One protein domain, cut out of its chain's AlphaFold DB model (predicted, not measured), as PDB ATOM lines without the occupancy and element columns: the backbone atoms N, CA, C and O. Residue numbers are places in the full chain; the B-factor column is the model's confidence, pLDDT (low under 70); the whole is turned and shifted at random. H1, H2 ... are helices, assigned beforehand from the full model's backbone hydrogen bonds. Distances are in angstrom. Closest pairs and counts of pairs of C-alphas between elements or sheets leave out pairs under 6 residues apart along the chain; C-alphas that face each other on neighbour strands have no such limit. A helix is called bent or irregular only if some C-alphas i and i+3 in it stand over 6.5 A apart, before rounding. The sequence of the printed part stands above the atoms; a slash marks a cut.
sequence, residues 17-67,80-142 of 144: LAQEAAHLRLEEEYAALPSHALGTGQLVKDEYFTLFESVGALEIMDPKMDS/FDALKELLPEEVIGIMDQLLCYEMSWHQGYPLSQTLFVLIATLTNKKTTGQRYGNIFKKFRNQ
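This is residues 17 to 67 and 80 to 142 of the 144 residues of the protein "Putative amino-acid n-acetyltransferase subunit mak10 protein" of Botryosphaeria parva (strain UCR-NP2) (UniProt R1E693). Look for two separate parts on either side of a cut: residues 80 to 142 make a small, open helical cluster, in which H5 crosses the early residues of the long helix H3 at a steep angle and the short H4 folds back near H3, while residues 17 to 67 make a loose, winding arm. In that arm H1 stands free, and the tiny H2 sits between two long stretches with no named element. The printed part has 114 residues with five named helices, H1 to H5 in chain order, and no named strand; the class is all helix. The whole is extended, with a radius of gyration of the C-alphas of 25.8 A and spans of 79 by 40 by 21 A.

Begin with H3, residues 88 to 106. It touches H5, residues 125 to 140, with residues 89 to 93 alone; the closest C-alphas, of Gly 93 and Tyr 132, are 6.9 A apart, and the two run opposite ways at a steep tilt of 66 degrees. With residues 94 to 98 alone, H3 only just touches H4, residues 117 to 123, with 3 pairs of C-alphas within 8 A. The closest are those of Leu 98 and Leu 118, 6.9 A apart; this helical hairpin has a shallow tilt of 20 degrees, opposite ways. H4 and H5 are close but not clearly touching, their closest C-alphas, of Leu 122 and Thr 128, being 7.9 A apart, and their lines are about perpendicular at 83 degrees. H1, residues 17 to 32, and H2, residues 51 to 54, are apart from each other and from H3, H4 and H5. In H1 and H3 every O i to N i+4 pair is within hydrogen-bond range, against 2 of 3 in H4 and 6 of 12 in H5; H2 is too short for such a pair, and its 1 O i to N i+3 pair is within range.

Find C-alpha 88 at (17.208, 33.760, -13.379); from there H3 runs 27.4 A to C-alpha 106. H4 spans 10.3 A. H5 runs 22.6 A to C-alpha 140 at (10.307, 23.995, -20.140), with a kink of 26 degrees near residue 134; it is not bent, but only just, as C-alphas 131 and 134 are 6.3 A apart. Find H1 at C-alpha 17, (63.865, 68.789, -13.156); it runs 22.7 A, and H2 spans 5.0 A.

The two C-alphas farthest apart, of Ala 37 and Gln 142, are 79.3 A apart. Residues 68 to 79 are not printed, and C-alphas 67 and 80 are 19.1 A apart across that cut. The link from H1 to H2 is long, H3 to H4 short, H4 to H5 tight. The mean pLDDT of the printed part is 74.6, and residues 17 to 25, 32 to 36 and 119 to 142 are under 70.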
ATOM      1  N   LEU A  17      62.807  68.756 -12.133       54.88
ATOM      2  CA  LEU A  17      63.865  68.789 -13.156       54.88
ATOM      3  C   LEU A  17      65.153  68.138 -12.642       54.88
ATOM      4  O   LEU A  17      65.851  67.461 -13.398       54.88
ATOM      5  N   ALA A  18      65.447  68.301 -11.350       58.47
ATOM      6  CA  ALA A  18      66.565  67.634 -10.698       58.47
ATOM      7  C   ALA A  18      66.367  66.108 -10.625       58.47
ATOM      8  O   ALA A  18      67.315  65.364 -10.880       58.47
ATOM      9  N   GLN A  19      65.149  65.632 -10.342       59.75
ATOM     10  CA  GLN A  19      64.824  64.201 -10.337       59.75
ATOM     11  C   GLN A  19      64.876  63.569 -11.730       59.75
ATOM     12  O   GLN A  19      65.444  62.487 -11.882       59.75
ATOM     13  N   GLU A  20      64.358  64.243 -12.755       60.84
ATOM     14  CA  GLU A  20      64.389  63.737 -14.132       60.84
ATOM     15  C   GLU A  20      65.819  63.728 -14.704       60.84
ATOM     16  O   GLU A  20      66.251  62.748 -15.313       60.84
ATOM     17  N   ALA A  21      66.619  64.762 -14.409       61.94
ATOM     18  CA  ALA A  21      68.036  64.795 -14.767       61.94
ATOM     19  C   ALA A  21      68.876  63.755 -13.998       61.94
ATOM     20  O   ALA A  21      69.855  63.239 -14.542       61.94
ATOM     21  N   ALA A  22      68.519  63.436 -12.750       65.94
ATOM     22  CA  ALA A  22      69.157  62.366 -11.984       65.94
ATOM     23  C   ALA A  22      68.806  60.978 -12.542       65.94
ATOM     24  O   ALA A  22      69.686  60.124 -12.625       65.94
ATOM     25  N   HIS A  23      67.559  60.773 -12.978       66.69
ATOM     26  CA  HIS A  23      67.114  59.529 -13.605       66.69
ATOM     27  C   HIS A  23      67.894  59.236 -14.898       66.69
ATOM     28  O   HIS A  23      68.476  58.163 -15.038       66.69
ATOM     29  N   LEU A  24      68.014  60.232 -15.784       64.12
ATOM     30  CA  LEU A  24      68.742  60.102 -17.054       64.12
ATOM     31  C   LEU A  24      70.243  59.824 -16.870       64.12
ATOM     32  O   LEU A  24      70.826  59.039 -17.613       64.12
ATOM     33  N   ARG A  25      70.883  60.428 -15.858       69.06
ATOM     34  CA  ARG A  25      72.314  60.201 -15.581       69.06
ATOM     35  C   ARG A  25      72.611  58.785 -15.097       69.06
ATOM     36  O   ARG A  25      73.664  58.249 -15.427       69.06
ATOM     37  N   LEU A  26      71.704  58.191 -14.324       72.94
ATOM     38  CA  LEU A  26      71.879  56.828 -13.829       72.94
ATOM     39  C   LEU A  26      71.774  55.810 -14.968       72.94
ATOM     40  O   LEU A  26      72.586  54.895 -15.025       72.94
ATOM     41  N   GLU A  27      70.842  55.983 -15.909       74.19
ATOM     42  CA  GLU A  27      70.726  55.088 -17.070       74.19
ATOM     43  C   GLU A  27      72.008  55.074 -17.917       74.19
ATOM     44  O   GLU A  27      72.503  54.004 -18.276       74.19
ATOM     45  N   GLU A  28      72.587  56.250 -18.181       70.94
ATOM     46  CA  GLU A  28      73.854  56.377 -18.911       70.94
ATOM     47  C   GLU A  28      75.030  55.746 -18.150       70.94
ATOM     48  O   GLU A  28      75.847  55.047 -18.752       70.94
ATOM     49  N   GLU A  29      75.114  55.947 -16.831       71.06
ATOM     50  CA  GLU A  29      76.164  55.370 -15.984       71.06
ATOM     51  C   GLU A  29      76.075  53.836 -15.931       71.06
ATOM     52  O   GLU A  29      77.083  53.154 -16.131       71.06
ATOM     53  N   TYR A  30      74.872  53.281 -15.747       72.44
ATOM     54  CA  TYR A  30      74.642  51.834 -15.744       72.44
ATOM     55  C   TYR A  30      74.881  51.196 -17.117       72.44
ATOM     56  O   TYR A  30      75.426  50.094 -17.183       72.44
ATOM     57  N   ALA A  31      74.530  51.876 -18.213       70.19
ATOM     58  CA  ALA A  31      74.821  51.409 -19.570       70.19
ATOM     59  C   ALA A  31      76.319  51.495 -19.920       70.19
ATOM     60  O   ALA A  31      76.812  50.704 -20.728       70.19
ATOM     61  N   ALA A  32      77.046  52.441 -19.318       69.31
ATOM     62  CA  ALA A  32      78.485  52.612 -19.493       69.31
ATOM     63  C   ALA A  32      79.329  51.648 -18.639       69.31
ATOM     64  O   ALA A  32      80.531  51.509 -18.898       69.31
ATOM     65  N   LEU A  33      78.737  50.960 -17.651       68.00
ATOM     66  CA  LEU A  33      79.424  49.891 -16.930       68.00
ATOM     67  C   LEU A  33      79.816  48.790 -17.926       68.00
ATOM     68  O   LEU A  33      78.962  48.280 -18.655       68.00
ATOM     69  N   PRO A  34      81.097  48.384 -17.990       61.34
ATOM     70  CA  PRO A  34      81.509  47.393 -18.964       61.34
ATOM     71  C   PRO A  34      80.834  46.062 -18.628       61.34
ATOM     72  O   PRO A  34      81.193  45.407 -17.651       61.34
ATOM     73  N   SER A  35      79.920  45.602 -19.479       61.44
ATOM     74  CA  SER A  35      79.407  44.224 -19.441       61.44
ATOM     75  C   SER A  35      80.537  43.187 -19.542       61.44
ATOM     76  O   SER A  35      80.397  42.059 -19.085       61.44
ATOM     77  N   HIS A  36      81.694  43.597 -20.074       61.56
ATOM     78  CA  HIS A  36      82.940  42.831 -20.127       61.56
ATOM     79  C   HIS A  36      83.756  42.821 -18.822       61.56
ATOM     80  O   HIS A  36      84.735  42.081 -18.740       61.56
ATOM     81  N   ALA A  37      83.414  43.644 -17.823       71.44
ATOM     82  CA  ALA A  37      84.099  43.641 -16.528       71.44
ATOM     83  C   ALA A  37      83.729  42.413 -15.682       71.44
ATOM     84  O   ALA A  37      84.500  42.011 -14.814       71.44
ATOM     85  N   LEU A  38      82.569  41.808 -15.953       79.44
ATOM     86  CA  LEU A  38      82.144  40.550 -15.356       79.44
ATOM     87  C   LEU A  38      82.465  39.400 -16.313       79.44
ATOM     88  O   LEU A  38      82.094  39.414 -17.486       79.44
ATOM     89  N   GLY A  39      83.161  38.387 -15.808       83.44
ATOM     90  CA  GLY A  39      83.352  37.135 -16.528       83.44
ATOM     91  C   GLY A  39      82.060  36.318 -16.579       83.44
ATOM     92  O   GLY A  39      81.187  36.442 -15.718       83.44
ATOM     93  N   THR A  40      81.948  35.425 -17.561       87.06
ATOM     94  CA  THR A  40      80.832  34.476 -17.647       87.06
ATOM     95  C   THR A  40      80.675  33.698 -16.337       87.06
ATOM     96  O   THR A  40      81.633  33.102 -15.847       87.06
ATOM     97  N   GLY A  41      79.458  33.684 -15.786       86.88
ATOM     98  CA  GLY A  41      79.137  33.007 -14.525       86.88
ATOM     99  C   GLY A  41      79.314  33.864 -13.266       86.88
ATOM    100  O   GLY A  41      79.060  33.371 -12.171       86.88
ATOM    101  N   GLN A  42      79.722  35.129 -13.397       88.75
ATOM    102  CA  GLN A  42      79.736  36.085 -12.289       88.75
ATOM    103  C   GLN A  42      78.415  36.857 -12.205       88.75
ATOM    104  O   GLN A  42      77.794  37.163 -13.220       88.75
ATOM    105  N   LEU A  43      78.002  37.182 -10.979       87.00
ATOM    106  CA  LEU A  43      76.791  37.941 -10.681       87.00
ATOM    107  C   LEU A  43      77.095  38.955  -9.582       87.00
ATOM    108  O   LEU A  43      77.667  38.601  -8.550       87.00
ATOM    109  N   VAL A  44      76.674  40.198  -9.791       88.94
ATOM    110  CA  VAL A  44      76.672  41.227  -8.750       88.94
ATOM    111  C   VAL A  44      75.333  41.153  -8.031       88.94
ATOM    112  O   VAL A  44      74.281  41.265  -8.654       88.94
ATOM    113  N   LYS A  45      75.376  40.929  -6.721       89.69
ATOM    114  CA  LYS A  45      74.203  40.885  -5.848       89.69
ATOM    115  C   LYS A  45      74.589  41.355  -4.451       89.69
ATOM    116  O   LYS A  45      75.770  41.341  -4.102       89.69
ATOM    117  N   ASP A  46      73.589  41.696  -3.650       92.94
ATOM    118  CA  ASP A  46      73.772  41.909  -2.216       92.94
ATOM    119  C   ASP A  46      74.301  40.637  -1.519       92.94
ATOM    120  O   ASP A  46      74.076  39.517  -1.994       92.94
ATOM    121  N   GLU A  47      75.018  40.788  -0.401       91.31
ATOM    122  CA  GLU A  47      75.605  39.668   0.348       91.31
ATOM    123  C   GLU A  47      74.532  38.679   0.828       91.31
ATOM    124  O   GLU A  47      74.702  37.466   0.663       91.31
ATOM    125  N   TYR A  48      73.402  39.190   1.322       91.81
ATOM    126  CA  TYR A  48      72.331  38.393   1.917       91.81
ATOM    127  C   TYR A  48      71.300  37.899   0.903       91.81
ATOM    128  O   TYR A  48      70.610  36.922   1.182       91.81
ATOM    129  N   PHE A  49      71.225  38.513  -0.280       91.75
ATOM    130  CA  PHE A  49      70.340  38.044  -1.344       91.75
ATOM    131  C   PHE A  49      70.788  36.674  -1.863       91.75
ATOM    132  O   PHE A  49      71.939  36.493  -2.279       91.75
ATOM    133  N   THR A  50      69.891  35.696  -1.873       92.31
ATOM    134  CA  THR A  50      70.182  34.344  -2.360       92.31
ATOM    135  C   THR A  50      69.605  34.119  -3.753       92.31
ATOM    136  O   THR A  50      68.555  34.637  -4.118       92.31
ATOM    137  N   LEU A  51      70.254  33.264  -4.548       89.81
ATOM    138  CA  LEU A  51      69.704  32.877  -5.853       89.81
ATOM    139  C   LEU A  51      68.378  32.117  -5.730       89.81
ATOM    140  O   LEU A  51      67.575  32.151  -6.653       89.81
ATOM    141  N   PHE A  52      68.120  31.459  -4.600       92.25
ATOM    142  CA  PHE A  52      66.842  30.787  -4.382       92.25
ATOM    143  C   PHE A  52      65.676  31.783  -4.312       92.25
ATOM    144  O   PHE A  52      64.620  31.518  -4.877       92.25
ATOM    145  N   GLU A  53      65.885  32.957  -3.712       88.69
ATOM    146  CA  GLU A  53      64.888  34.036  -3.697       88.69
ATOM    147  C   GLU A  53      64.613  34.572  -5.107       88.69
ATOM    148  O   GLU A  53      63.472  34.894  -5.433       88.69
ATOM    149  N   SER A  54      65.627  34.582  -5.981       89.69
ATOM    150  CA  SER A  54      65.469  35.018  -7.375       89.69
ATOM    151  C   SER A  54      64.596  34.092  -8.230       89.69
ATOM    152  O   SER A  54      64.058  34.536  -9.236       89.69
ATOM    153  N   VAL A  55      64.385  32.832  -7.825       89.94
ATOM    154  CA  VAL A  55      63.551  31.869  -8.577       89.94
ATOM    155  C   VAL A  55      62.078  32.297  -8.620       89.94
ATOM    156  O   VAL A  55      61.347  31.896  -9.520       89.94
ATOM    157  N   GLY A  56      61.639  33.121  -7.664       85.88
ATOM    158  CA  GLY A  56      60.295  33.697  -7.650       85.88
ATOM    159  C   GLY A  56      60.144  34.988  -8.461       85.88
ATOM    160  O   GLY A  56      59.051  35.551  -8.468       85.88
ATOM    161  N   ALA A  57      61.210  35.494  -9.092       90.62
ATOM    162  CA  ALA A  57      61.144  36.726  -9.868       90.62
ATOM    163  C   ALA A  57      60.311  36.539 -11.147       90.62
ATOM    164  O   ALA A  57      60.385  35.503 -11.809       90.62
ATOM    165  N   LEU A  58      59.523  37.560 -11.494       89.06
ATOM    166  CA  LEU A  58      58.804  37.611 -12.766       89.06
ATOM    167  C   LEU A  58      59.739  38.111 -13.868       89.06
ATOM    168  O   LEU A  58      60.509  39.050 -13.660       89.06
ATOM    169  N   GLU A  59      59.643  37.497 -15.044       90.12
ATOM    170  CA  GLU A  59      60.359  37.923 -16.244       90.12
ATOM    171  C   GLU A  59      59.434  38.781 -17.108       90.12
ATOM    172  O   GLU A  59      58.380  38.324 -17.543       90.12
ATOM    173  N   ILE A  60      59.825  40.036 -17.330       91.44
ATOM    174  CA  ILE A  60      59.064  40.986 -18.147       91.44
ATOM    175  C   ILE A  60      59.107  40.542 -19.617       91.44
ATOM    176  O   ILE A  60      60.159  40.145 -20.114       91.44
ATOM    177  N   MET A  61      57.977  40.652 -20.320       86.31
ATOM    178  CA  MET A  61      57.741  40.196 -21.699       86.31
ATOM    179  C   MET A  61      57.771  38.676 -21.921       86.31
ATOM    180  O   MET A  61      57.641  38.241 -23.070       86.31
ATOM    181  N   ASP A  62      57.894  37.856 -20.876       90.69
ATOM    182  CA  ASP A  62      57.698  36.414 -21.021       90.69
ATOM    183  C   ASP A  62      56.190  36.081 -21.065       90.69
ATOM    184  O   ASP A  62      55.467  36.408 -20.123       90.69
ATOM    185  N   PRO A  63      55.687  35.378 -22.100       86.62
ATOM    186  CA  PRO A  63      54.255  35.100 -22.241       86.62
ATOM    187  C   PRO A  63      53.616  34.272 -21.115       86.62
ATOM    188  O   PRO A  63      52.392  34.166 -21.063       86.62
ATOM    189  N   LYS A  64      54.406  33.599 -20.270       84.62
ATOM    190  CA  LYS A  64      53.906  32.781 -19.153       84.62
ATOM    191  C   LYS A  64      54.092  33.453 -17.798       84.62
ATOM    192  O   LYS A  64      53.323  33.155 -16.887       84.62
ATOM    193  N   MET A  65      55.113  34.291 -17.656       89.00
ATOM    194  CA  MET A  65      55.479  34.929 -16.392       89.00
ATOM    195  C   MET A  65      54.996  36.384 -16.299       89.00
ATOM    196  O   MET A  65      54.839  36.885 -15.189       89.00
ATOM    197  N   ASP A  66      54.721  37.052 -17.423       88.19
ATOM    198  CA  ASP A  66      54.263  38.442 -17.460       88.19
ATOM    199  C   ASP A  66      52.753  38.535 -17.727       88.19
ATOM    200  O   ASP A  66      52.284  38.358 -18.850       88.19
ATOM    201  N   SER A  67      51.967  38.866 -16.698       82.69
ATOM    202  CA  SER A  67      50.523  39.102 -16.846       82.69
ATOM    203  C   SER A  67      50.183  40.360 -17.657       82.69
ATOM    204  O   SER A  67      49.032  40.533 -18.047       82.69
ATOM    205  N   PHE A  80      32.972  44.618 -18.519       70.31
ATOM    206  CA  PHE A  80      32.068  44.076 -17.513       70.31
ATOM    207  C   PHE A  80      31.077  45.122 -17.016       70.31
ATOM    208  O   PHE A  80      31.452  46.121 -16.407       70.31
ATOM    209  N   ASP A  81      29.790  44.841 -17.202       73.44
ATOM    210  CA  ASP A  81      28.709  45.635 -16.626       73.44
ATOM    211  C   ASP A  81      28.041  44.861 -15.484       73.44
ATOM    212  O   ASP A  81      27.227  43.961 -15.710       73.44
ATOM    213  N   ALA A  82      28.386  45.232 -14.250       70.12
ATOM    214  CA  ALA A  82      27.839  44.639 -13.031       70.12
ATOM    215  C   ALA A  82      26.357  44.981 -12.790       70.12
ATOM    216  O   ALA A  82      25.702  44.319 -11.986       70.12
ATOM    217  N   LEU A  83      25.831  46.018 -13.452       78.31
ATOM    218  CA  LEU A  83      24.438  46.458 -13.316       78.31
ATOM    219  C   LEU A  83      23.532  45.866 -14.393       78.31
ATOM    220  O   LEU A  83      22.322  46.103 -14.390       78.31
ATOM    221  N   LYS A  84      24.102  45.084 -15.309       78.50
ATOM    222  CA  LYS A  84      23.346  44.417 -16.353       78.50
ATOM    223  C   LYS A  84      22.335  43.450 -15.740       78.50
ATOM    224  O   LYS A  84      22.684  42.575 -14.951       78.50
ATOM    225  N   GLU A  85      21.087  43.554 -16.181       78.31
ATOM    226  CA  GLU A  85      20.048  42.596 -15.812       78.31
ATOM    227  C   GLU A  85      20.412  41.185 -16.304       78.31
ATOM    228  O   GLU A  85      20.762  40.974 -17.473       78.31
ATOM    229  N   LEU A  86      20.332  40.222 -15.387       79.25
ATOM    230  CA  LEU A  86      20.586  38.805 -15.627       79.25
ATOM    231  C   LEU A  86      19.270  38.035 -15.586       79.25
ATOM    232  O   LEU A  86      18.394  38.310 -14.762       79.25
ATOM    233  N   LEU A  87      19.147  37.030 -16.447       81.31
ATOM    234  CA  LEU A  87      18.050  36.077 -16.363       81.31
ATOM    235  C   LEU A  87      18.218  35.178 -15.123       81.31
ATOM    236  O   LEU A  87      19.352  34.884 -14.730       81.31
ATOM    237  N   PRO A  88      17.125  34.671 -14.522       80.31
ATOM    238  CA  PRO A  88      17.208  33.760 -13.379       80.31
ATOM    239  C   PRO A  88      18.113  32.543 -13.628       80.31
ATOM    240  O   PRO A  88      18.844  32.115 -12.738       80.31
ATOM    241  N   GLU A  89      18.113  32.005 -14.847       78.31
ATOM    242  CA  GLU A  89      18.960  30.881 -15.250       78.31
ATOM    243  C   GLU A  89      20.447  31.244 -15.272       78.31
ATOM    244  O   GLU A  89      21.291  30.410 -14.943       78.31
ATOM    245  N   GLU A  90      20.774  32.482 -15.652       76.81
ATOM    246  CA  GLU A  90      22.147  32.986 -15.644       76.81
ATOM    247  C   GLU A  90      22.637  33.141 -14.205       76.81
ATOM    248  O   GLU A  90      23.732  32.685 -13.889       76.81
ATOM    249  N   VAL A  91      21.801  33.681 -13.311       81.31
ATOM    250  CA  VAL A  91      22.115  33.783 -11.876       81.31
ATOM    251  C   VAL A  91      22.380  32.402 -11.276       81.31
ATOM    252  O   VAL A  91      23.392  32.206 -10.607       81.31
ATOM    253  N   ILE A  92      21.525  31.416 -11.561       84.88
ATOM    254  CA  ILE A  92      21.714  30.040 -11.077       84.88
ATOM    255  C   ILE A  92      23.003  29.427 -11.640       84.88
ATOM    256  O   ILE A  92      23.747  28.792 -10.896       84.88
ATOM    257  N   GLY A  93      23.302  29.635 -12.927       81.25
ATOM    258  CA  GLY A  93      24.541  29.152 -13.542       81.25
ATOM    259  C   GLY A  93      25.799  29.757 -12.908       81.25
ATOM    260  O   GLY A  93      26.791  29.058 -12.717       81.25
ATOM    261  N   ILE A  94      25.742  31.031 -12.521       80.69
ATOM    262  CA  ILE A  94      26.822  31.715 -11.797       80.69
ATOM    263  C   ILE A  94      26.997  31.120 -10.395       80.69
ATOM    264  O   ILE A  94      28.122  30.852  -9.978       80.69
ATOM    265  N   MET A  95      25.897  30.876  -9.674       85.12
ATOM    266  CA  MET A  95      25.939  30.271  -8.336       85.12
ATOM    267  C   MET A  95      26.517  28.848  -8.362       85.12
ATOM    268  O   MET A  95      27.303  28.493  -7.488       85.12
ATOM    269  N   ASP A  96      26.172  28.053  -9.379       84.44
ATOM    270  CA  ASP A  96      26.707  26.701  -9.594       84.44
ATOM    271  C   ASP A  96      28.231  26.719  -9.821       84.44
ATOM    272  O   ASP A  96      28.981  25.969  -9.194       84.44
ATOM    273  N   GLN A  97      28.712  27.643 -10.659       83.31
ATOM    274  CA  GLN A  97      30.146  27.824 -10.903       83.31
ATOM    275  C   GLN A  97      30.902  28.308  -9.665       83.31
ATOM    276  O   GLN A  97      31.980  27.788  -9.373       83.31
ATOM    277  N   LEU A  98      30.337  29.262  -8.917       85.25
ATOM    278  CA  LEU A  98      30.920  29.749  -7.667       85.25
ATOM    279  C   LEU A  98      31.127  28.595  -6.677       85.25
ATOM    280  O   LEU A  98      32.218  28.450  -6.128       85.25
ATOM    281  N   LEU A  99      30.114  27.741  -6.510       87.50
ATOM    282  CA  LEU A  99      30.191  26.588  -5.618       87.50
ATOM    283  C   LEU A  99      31.261  25.584  -6.077       87.50
ATOM    284  O   LEU A  99      32.007  25.047  -5.260       87.50
ATOM    285  N   CYS A 100      31.382  25.345  -7.386       86.25
ATOM    286  CA  CYS A 100      32.427  24.473  -7.924       86.25
ATOM    287  C   CYS A 100      33.833  25.019  -7.634       86.25
ATOM    288  O   CYS A 100      34.709  24.263  -7.209       86.25
ATOM    289  N   TYR A 101      34.046  26.323  -7.821       87.31
ATOM    290  CA  TYR A 101      35.333  26.961  -7.547       87.31
ATOM    291  C   TYR A 101      35.680  26.999  -6.060       87.31
ATOM    292  O   TYR A 101      36.844  26.802  -5.712       87.31
ATOM    293  N   GLU A 102      34.695  27.176  -5.183       88.00
ATOM    294  CA  GLU A 102      34.880  27.055  -3.735       88.00
ATOM    295  C   GLU A 102      35.375  25.652  -3.353       88.00
ATOM    296  O   GLU A 102      36.353  25.503  -2.617       88.00
ATOM    297  N   MET A 103      34.772  24.605  -3.926       91.00
ATOM    298  CA  MET A 103      35.213  23.227  -3.689       91.00
ATOM    299  C   MET A 103      36.623  22.971  -4.230       91.00
ATOM    300  O   MET A 103      37.411  22.290  -3.574       91.00
ATOM    301  N   SER A 104      36.978  23.527  -5.394       87.19
ATOM    302  CA  SER A 104      38.350  23.462  -5.913       87.19
ATOM    303  C   SER A 104      39.342  24.172  -4.990       87.19
ATOM    304  O   SER A 104      40.415  23.636  -4.718       87.19
ATOM    305  N   TRP A 105      38.990  25.333  -4.438       89.50
ATOM    306  CA  TRP A 105      39.847  26.017  -3.470       89.50
ATOM    307  C   TRP A 105      40.089  25.157  -2.221       89.50
ATOM    308  O   TRP A 105      41.236  24.971  -1.811       89.50
ATOM    309  N   HIS A 106      39.045  24.525  -1.681       89.12
ATOM    310  CA  HIS A 106      39.179  23.588  -0.559       89.12
ATOM    311  C   HIS A 106      40.025  22.342  -0.873       89.12
ATOM    312  O   HIS A 106      40.547  21.713   0.046       89.12
ATOM    313  N   GLN A 107      40.202  21.995  -2.150       91.06
ATOM    314  CA  GLN A 107      41.082  20.909  -2.602       91.06
ATOM    315  C   GLN A 107      42.546  21.345  -2.793       91.06
ATOM    316  O   GLN A 107      43.385  20.513  -3.136       91.06
ATOM    317  N   GLY A 108      42.873  22.619  -2.546       85.56
ATOM    318  CA  GLY A 108      44.242  23.146  -2.589       85.56
ATOM    319  C   GLY A 108      44.599  23.919  -3.859       85.56
ATOM    320  O   GLY A 108      45.756  24.306  -4.021       85.56
ATOM    321  N   TYR A 109      43.637  24.174  -4.750       88.06
ATOM    322  CA  TYR A 109      43.863  25.065  -5.891       88.06
ATOM    323  C   TYR A 109      43.973  26.527  -5.422       88.06
ATOM    324  O   TYR A 109      43.260  26.933  -4.498       88.06
ATOM    325  N   PRO A 110      44.848  27.346  -6.032       82.94
ATOM    326  CA  PRO A 110      45.061  28.716  -5.589       82.94
ATOM    327  C   PRO A 110      43.823  29.590  -5.821       82.94
ATOM    328  O   PRO A 110      43.086  29.442  -6.799       82.94
ATOM    329  N   LEU A 111      43.617  30.550  -4.918       82.50
ATOM    330  CA  LEU A 111      42.446  31.431  -4.910       82.50
ATOM    331  C   LEU A 111      42.330  32.273  -6.193       82.50
ATOM    332  O   LEU A 111      41.237  32.454  -6.731       82.50
ATOM    333  N   SER A 112      43.475  32.716  -6.724       79.50
ATOM    334  CA  SER A 112      43.577  33.459  -7.985       79.50
ATOM    335  C   SER A 112      43.113  32.663  -9.208       79.50
ATOM    336  O   SER A 112      42.729  33.270 -10.199       79.50
ATOM    337  N   GLN A 113      43.108  31.326  -9.138       75.31
ATOM    338  CA  GLN A 113      42.668  30.431 -10.218       75.31
ATOM    339  C   GLN A 113      41.273  29.833  -9.977       75.31
ATOM    340  O   GLN A 113      40.814  29.007 -10.762       75.31
ATOM    341  N   THR A 114      40.600  30.219  -8.891       82.38
ATOM    342  CA  THR A 114      39.273  29.709  -8.525       82.38
ATOM    343  C   THR A 114      38.302  30.869  -8.321       82.38
ATOM    344  O   THR A 114      37.720  31.362  -9.284       82.38
ATOM    345  N   LEU A 115      38.153  31.361  -7.092       77.44
ATOM    346  CA  LEU A 115      37.143  32.361  -6.744       77.44
ATOM    347  C   LEU A 115      37.349  33.704  -7.459       77.44
ATOM    348  O   LEU A 115      36.371  34.344  -7.835       77.44
ATOM    349  N   PHE A 116      38.595  34.122  -7.708       76.19
ATOM    350  CA  PHE A 116      38.856  35.394  -8.398       76.19
ATOM    351  C   PHE A 116      38.615  35.328  -9.914       76.19
ATOM    352  O   PHE A 116      38.333  36.354 -10.529       76.19
ATOM    353  N   VAL A 117      38.611  34.127 -10.508       71.38
ATOM    354  CA  VAL A 117      38.281  33.916 -11.931       71.38
ATOM    355  C   VAL A 117      36.792  34.142 -12.206       71.38
ATOM    356  O   VAL A 117      36.403  34.402 -13.346       71.38
ATOM    357  N   LEU A 118      35.936  34.092 -11.180       70.31
ATOM    358  CA  LEU A 118      34.501  34.316 -11.345       70.31
ATOM    359  C   LEU A 118      34.207  35.685 -11.972       70.31
ATOM    360  O   LEU A 118      33.378  35.762 -12.871       70.31
ATOM    361  N   ILE A 119      34.922  36.735 -11.558       65.88
ATOM    362  CA  ILE A 119      34.753  38.088 -12.110       65.88
ATOM    363  C   ILE A 119      35.050  38.079 -13.616       65.88
ATOM    364  O   ILE A 119      34.199  38.505 -14.388       65.88
ATOM    365  N   ALA A 120      36.171  37.478 -14.030       61.78
ATOM    366  CA  ALA A 120      36.548  37.321 -15.441       61.78
ATOM    367  C   ALA A 120      35.573  36.423 -16.234       61.78
ATOM    368  O   ALA A 120      35.366  36.583 -17.432       61.78
ATOM    369  N   THR A 121      34.919  35.458 -15.582       59.31
ATOM    370  CA  THR A 121      33.943  34.577 -16.254       59.31
ATOM    371  C   THR A 121      32.623  35.299 -16.534       59.31
ATOM    372  O   THR A 121      31.977  35.043 -17.552       59.31
ATOM    373  N   LEU A 122      32.231  36.235 -15.665       63.53
ATOM    374  CA  LEU A 122      31.021  37.043 -15.830       63.53
ATOM    375  C   LEU A 122      31.117  38.043 -16.993       63.53
ATOM    376  O   LEU A 122      30.088  38.447 -17.539       63.53
ATOM    377  N   THR A 123      32.331  38.403 -17.415       57.88
ATOM    378  CA  THR A 123      32.579  39.328 -18.533       57.88
ATOM    379  C   THR A 123      32.362  38.659 -19.899       57.88
ATOM    380  O   THR A 123      31.997  39.312 -20.883       57.88
ATOM    381  N   ASN A 124      32.458  37.325 -19.980       54.56
ATOM    382  CA  ASN A 124      32.404  36.599 -21.247       54.56
ATOM    383  C   ASN A 124      30.994  36.078 -21.596       54.56
ATOM    384  O   ASN A 124      30.612  34.941 -21.301       54.56
ATOM    385  N   LYS A 125      30.218  36.893 -22.328       50.06
ATOM    386  CA  LYS A 125      28.851  36.561 -22.796       50.06
ATOM    387  C   LYS A 125      28.739  35.264 -23.625       50.06
ATOM    388  O   LYS A 125      27.630  34.751 -23.781       50.06
ATOM    389  N   LYS A 126      29.830  34.730 -24.198       48.19
ATOM    390  CA  LYS A 126      29.764  33.607 -25.159       48.19
ATOM    391  C   LYS A 126      29.559  32.242 -24.490       48.19
ATOM    392  O   LYS A 126      28.929  31.372 -25.087       48.19
ATOM    393  N   THR A 127      30.029  32.052 -23.260       46.16
ATOM    394  CA  THR A 127      30.054  30.735 -22.596       46.16
ATOM    395  C   THR A 127      28.838  30.493 -21.700       46.16
ATOM    396  O   THR A 127      28.305  29.381 -21.672       46.16
ATOM    397  N   THR A 128      28.355  31.533 -21.016       48.84
ATOM    398  CA  THR A 128      27.276  31.427 -20.017       48.84
ATOM    399  C   THR A 128      25.900  31.255 -20.673       48.84
ATOM    400  O   THR A 128      25.135  30.368 -20.294       48.84
ATOM    401  N   GLY A 129      25.608  32.000 -21.747       48.50
ATOM    402  CA  GLY A 129      24.305  31.942 -22.428       48.50
ATOM    403  C   GLY A 129      24.051  30.657 -23.233       48.50
ATOM    404  O   GLY A 129      22.918  30.175 -23.300       48.50
ATOM    405  N   GLN A 130      25.090  30.059 -23.834       45.22
ATOM    406  CA  GLN A 130      24.934  28.862 -24.678       45.22
ATOM    407  C   GLN A 130      24.831  27.552 -23.886       45.22
ATOM    408  O   GLN A 130      24.098  26.651 -24.304       45.22
ATOM    409  N   ARG A 131      25.536  27.424 -22.753       49.91
ATOM    410  CA  ARG A 131      25.525  26.186 -21.953       49.91
ATOM    411  C   ARG A 131      24.215  25.989 -21.190       49.91
ATOM    412  O   ARG A 131      23.652  24.896 -21.235       49.91
ATOM    413  N   TYR A 132      23.689  27.035 -20.557       51.34
ATOM    414  CA  TYR A 132      22.499  26.915 -19.707       51.34
ATOM    415  C   TYR A 132      21.181  27.130 -20.472       51.34
ATOM    416  O   TYR A 132      20.182  26.473 -20.169       51.34
ATOM    417  N   GLY A 133      21.177  27.927 -21.551       51.56
ATOM    418  CA  GLY A 133      19.977  28.173 -22.363       51.56
ATOM    419  C   GLY A 133      19.360  26.913 -22.993       51.56
ATOM    420  O   GLY A 133      18.144  26.848 -23.180       51.56
ATOM    421  N   ASN A 134      20.162  25.882 -23.277       49.84
ATOM    422  CA  ASN A 134      19.677  24.618 -23.847       49.84
ATOM    423  C   ASN A 134      19.129  23.645 -22.793       49.84
ATOM    424  O   ASN A 134      18.216  22.875 -23.093       49.84
ATOM    425  N   ILE A 135      19.640  23.695 -21.561       55.75
ATOM    426  CA  ILE A 135      19.174  22.842 -20.460       55.75
ATOM    427  C   ILE A 135      17.787  23.308 -20.008       55.75
ATOM    428  O   ILE A 135      16.843  22.519 -20.004       55.75
ATOM    429  N   PHE A 136      17.608  24.604 -19.747       53.12
ATOM    430  CA  PHE A 136      16.323  25.136 -19.280       53.12
ATOM    431  C   PHE A 136      15.230  25.137 -20.365       53.12
ATOM    432  O   PHE A 136      14.071  24.842 -20.069       53.12
ATOM    433  N   LYS A 137      15.573  25.346 -21.650       53.38
ATOM    434  CA  LYS A 137      14.614  25.154 -22.760       53.38
ATOM    435  C   LYS A 137      14.127  23.707 -22.871       53.38
ATOM    436  O   LYS A 137      12.967  23.494 -23.216       53.38
ATOM    437  N   LYS A 138      14.985  22.729 -22.563       56.09
ATOM    438  CA  LYS A 138      14.619  21.309 -22.526       56.09
ATOM    439  C   LYS A 138      13.692  20.995 -21.347       56.09
ATOM    440  O   LYS A 138      12.733  20.260 -21.545       56.09
ATOM    441  N   PHE A 139      13.913  21.605 -20.179       50.00
ATOM    442  CA  PHE A 139      13.024  21.471 -19.014       50.00
ATOM    443  C   PHE A 139      11.644  22.115 -19.227       50.00
ATOM    444  O   PHE A 139      10.629  21.513 -18.893       50.00
ATOM    445  N   ARG A 140      11.576  23.298 -19.852       54.53
ATOM    446  CA  ARG A 140      10.307  23.995 -20.140       54.53
ATOM    447  C   ARG A 140       9.427  23.278 -21.176       54.53
ATOM    448  O   ARG A 140       8.213  23.430 -21.148       54.53
ATOM    449  N   ASN A 141      10.021  22.485 -22.068       51.84
ATOM    450  CA  ASN A 141       9.296  21.685 -23.064       51.84
ATOM    451  C   ASN A 141       8.965  20.258 -22.570       51.84
ATOM    452  O   ASN A 141       8.603  19.407 -23.381       51.84
ATOM    453  N   GLN A 142       9.129  19.979 -21.271       53.97
ATOM    454  CA  GLN A 142       8.902  18.661 -20.659       53.97
ATOM    455  C   GLN A 142       7.845  18.651 -19.543       53.97
ATOM    456  O   GLN A 142       7.736  17.662 -18.820       53.97
TER     457      GLN A 142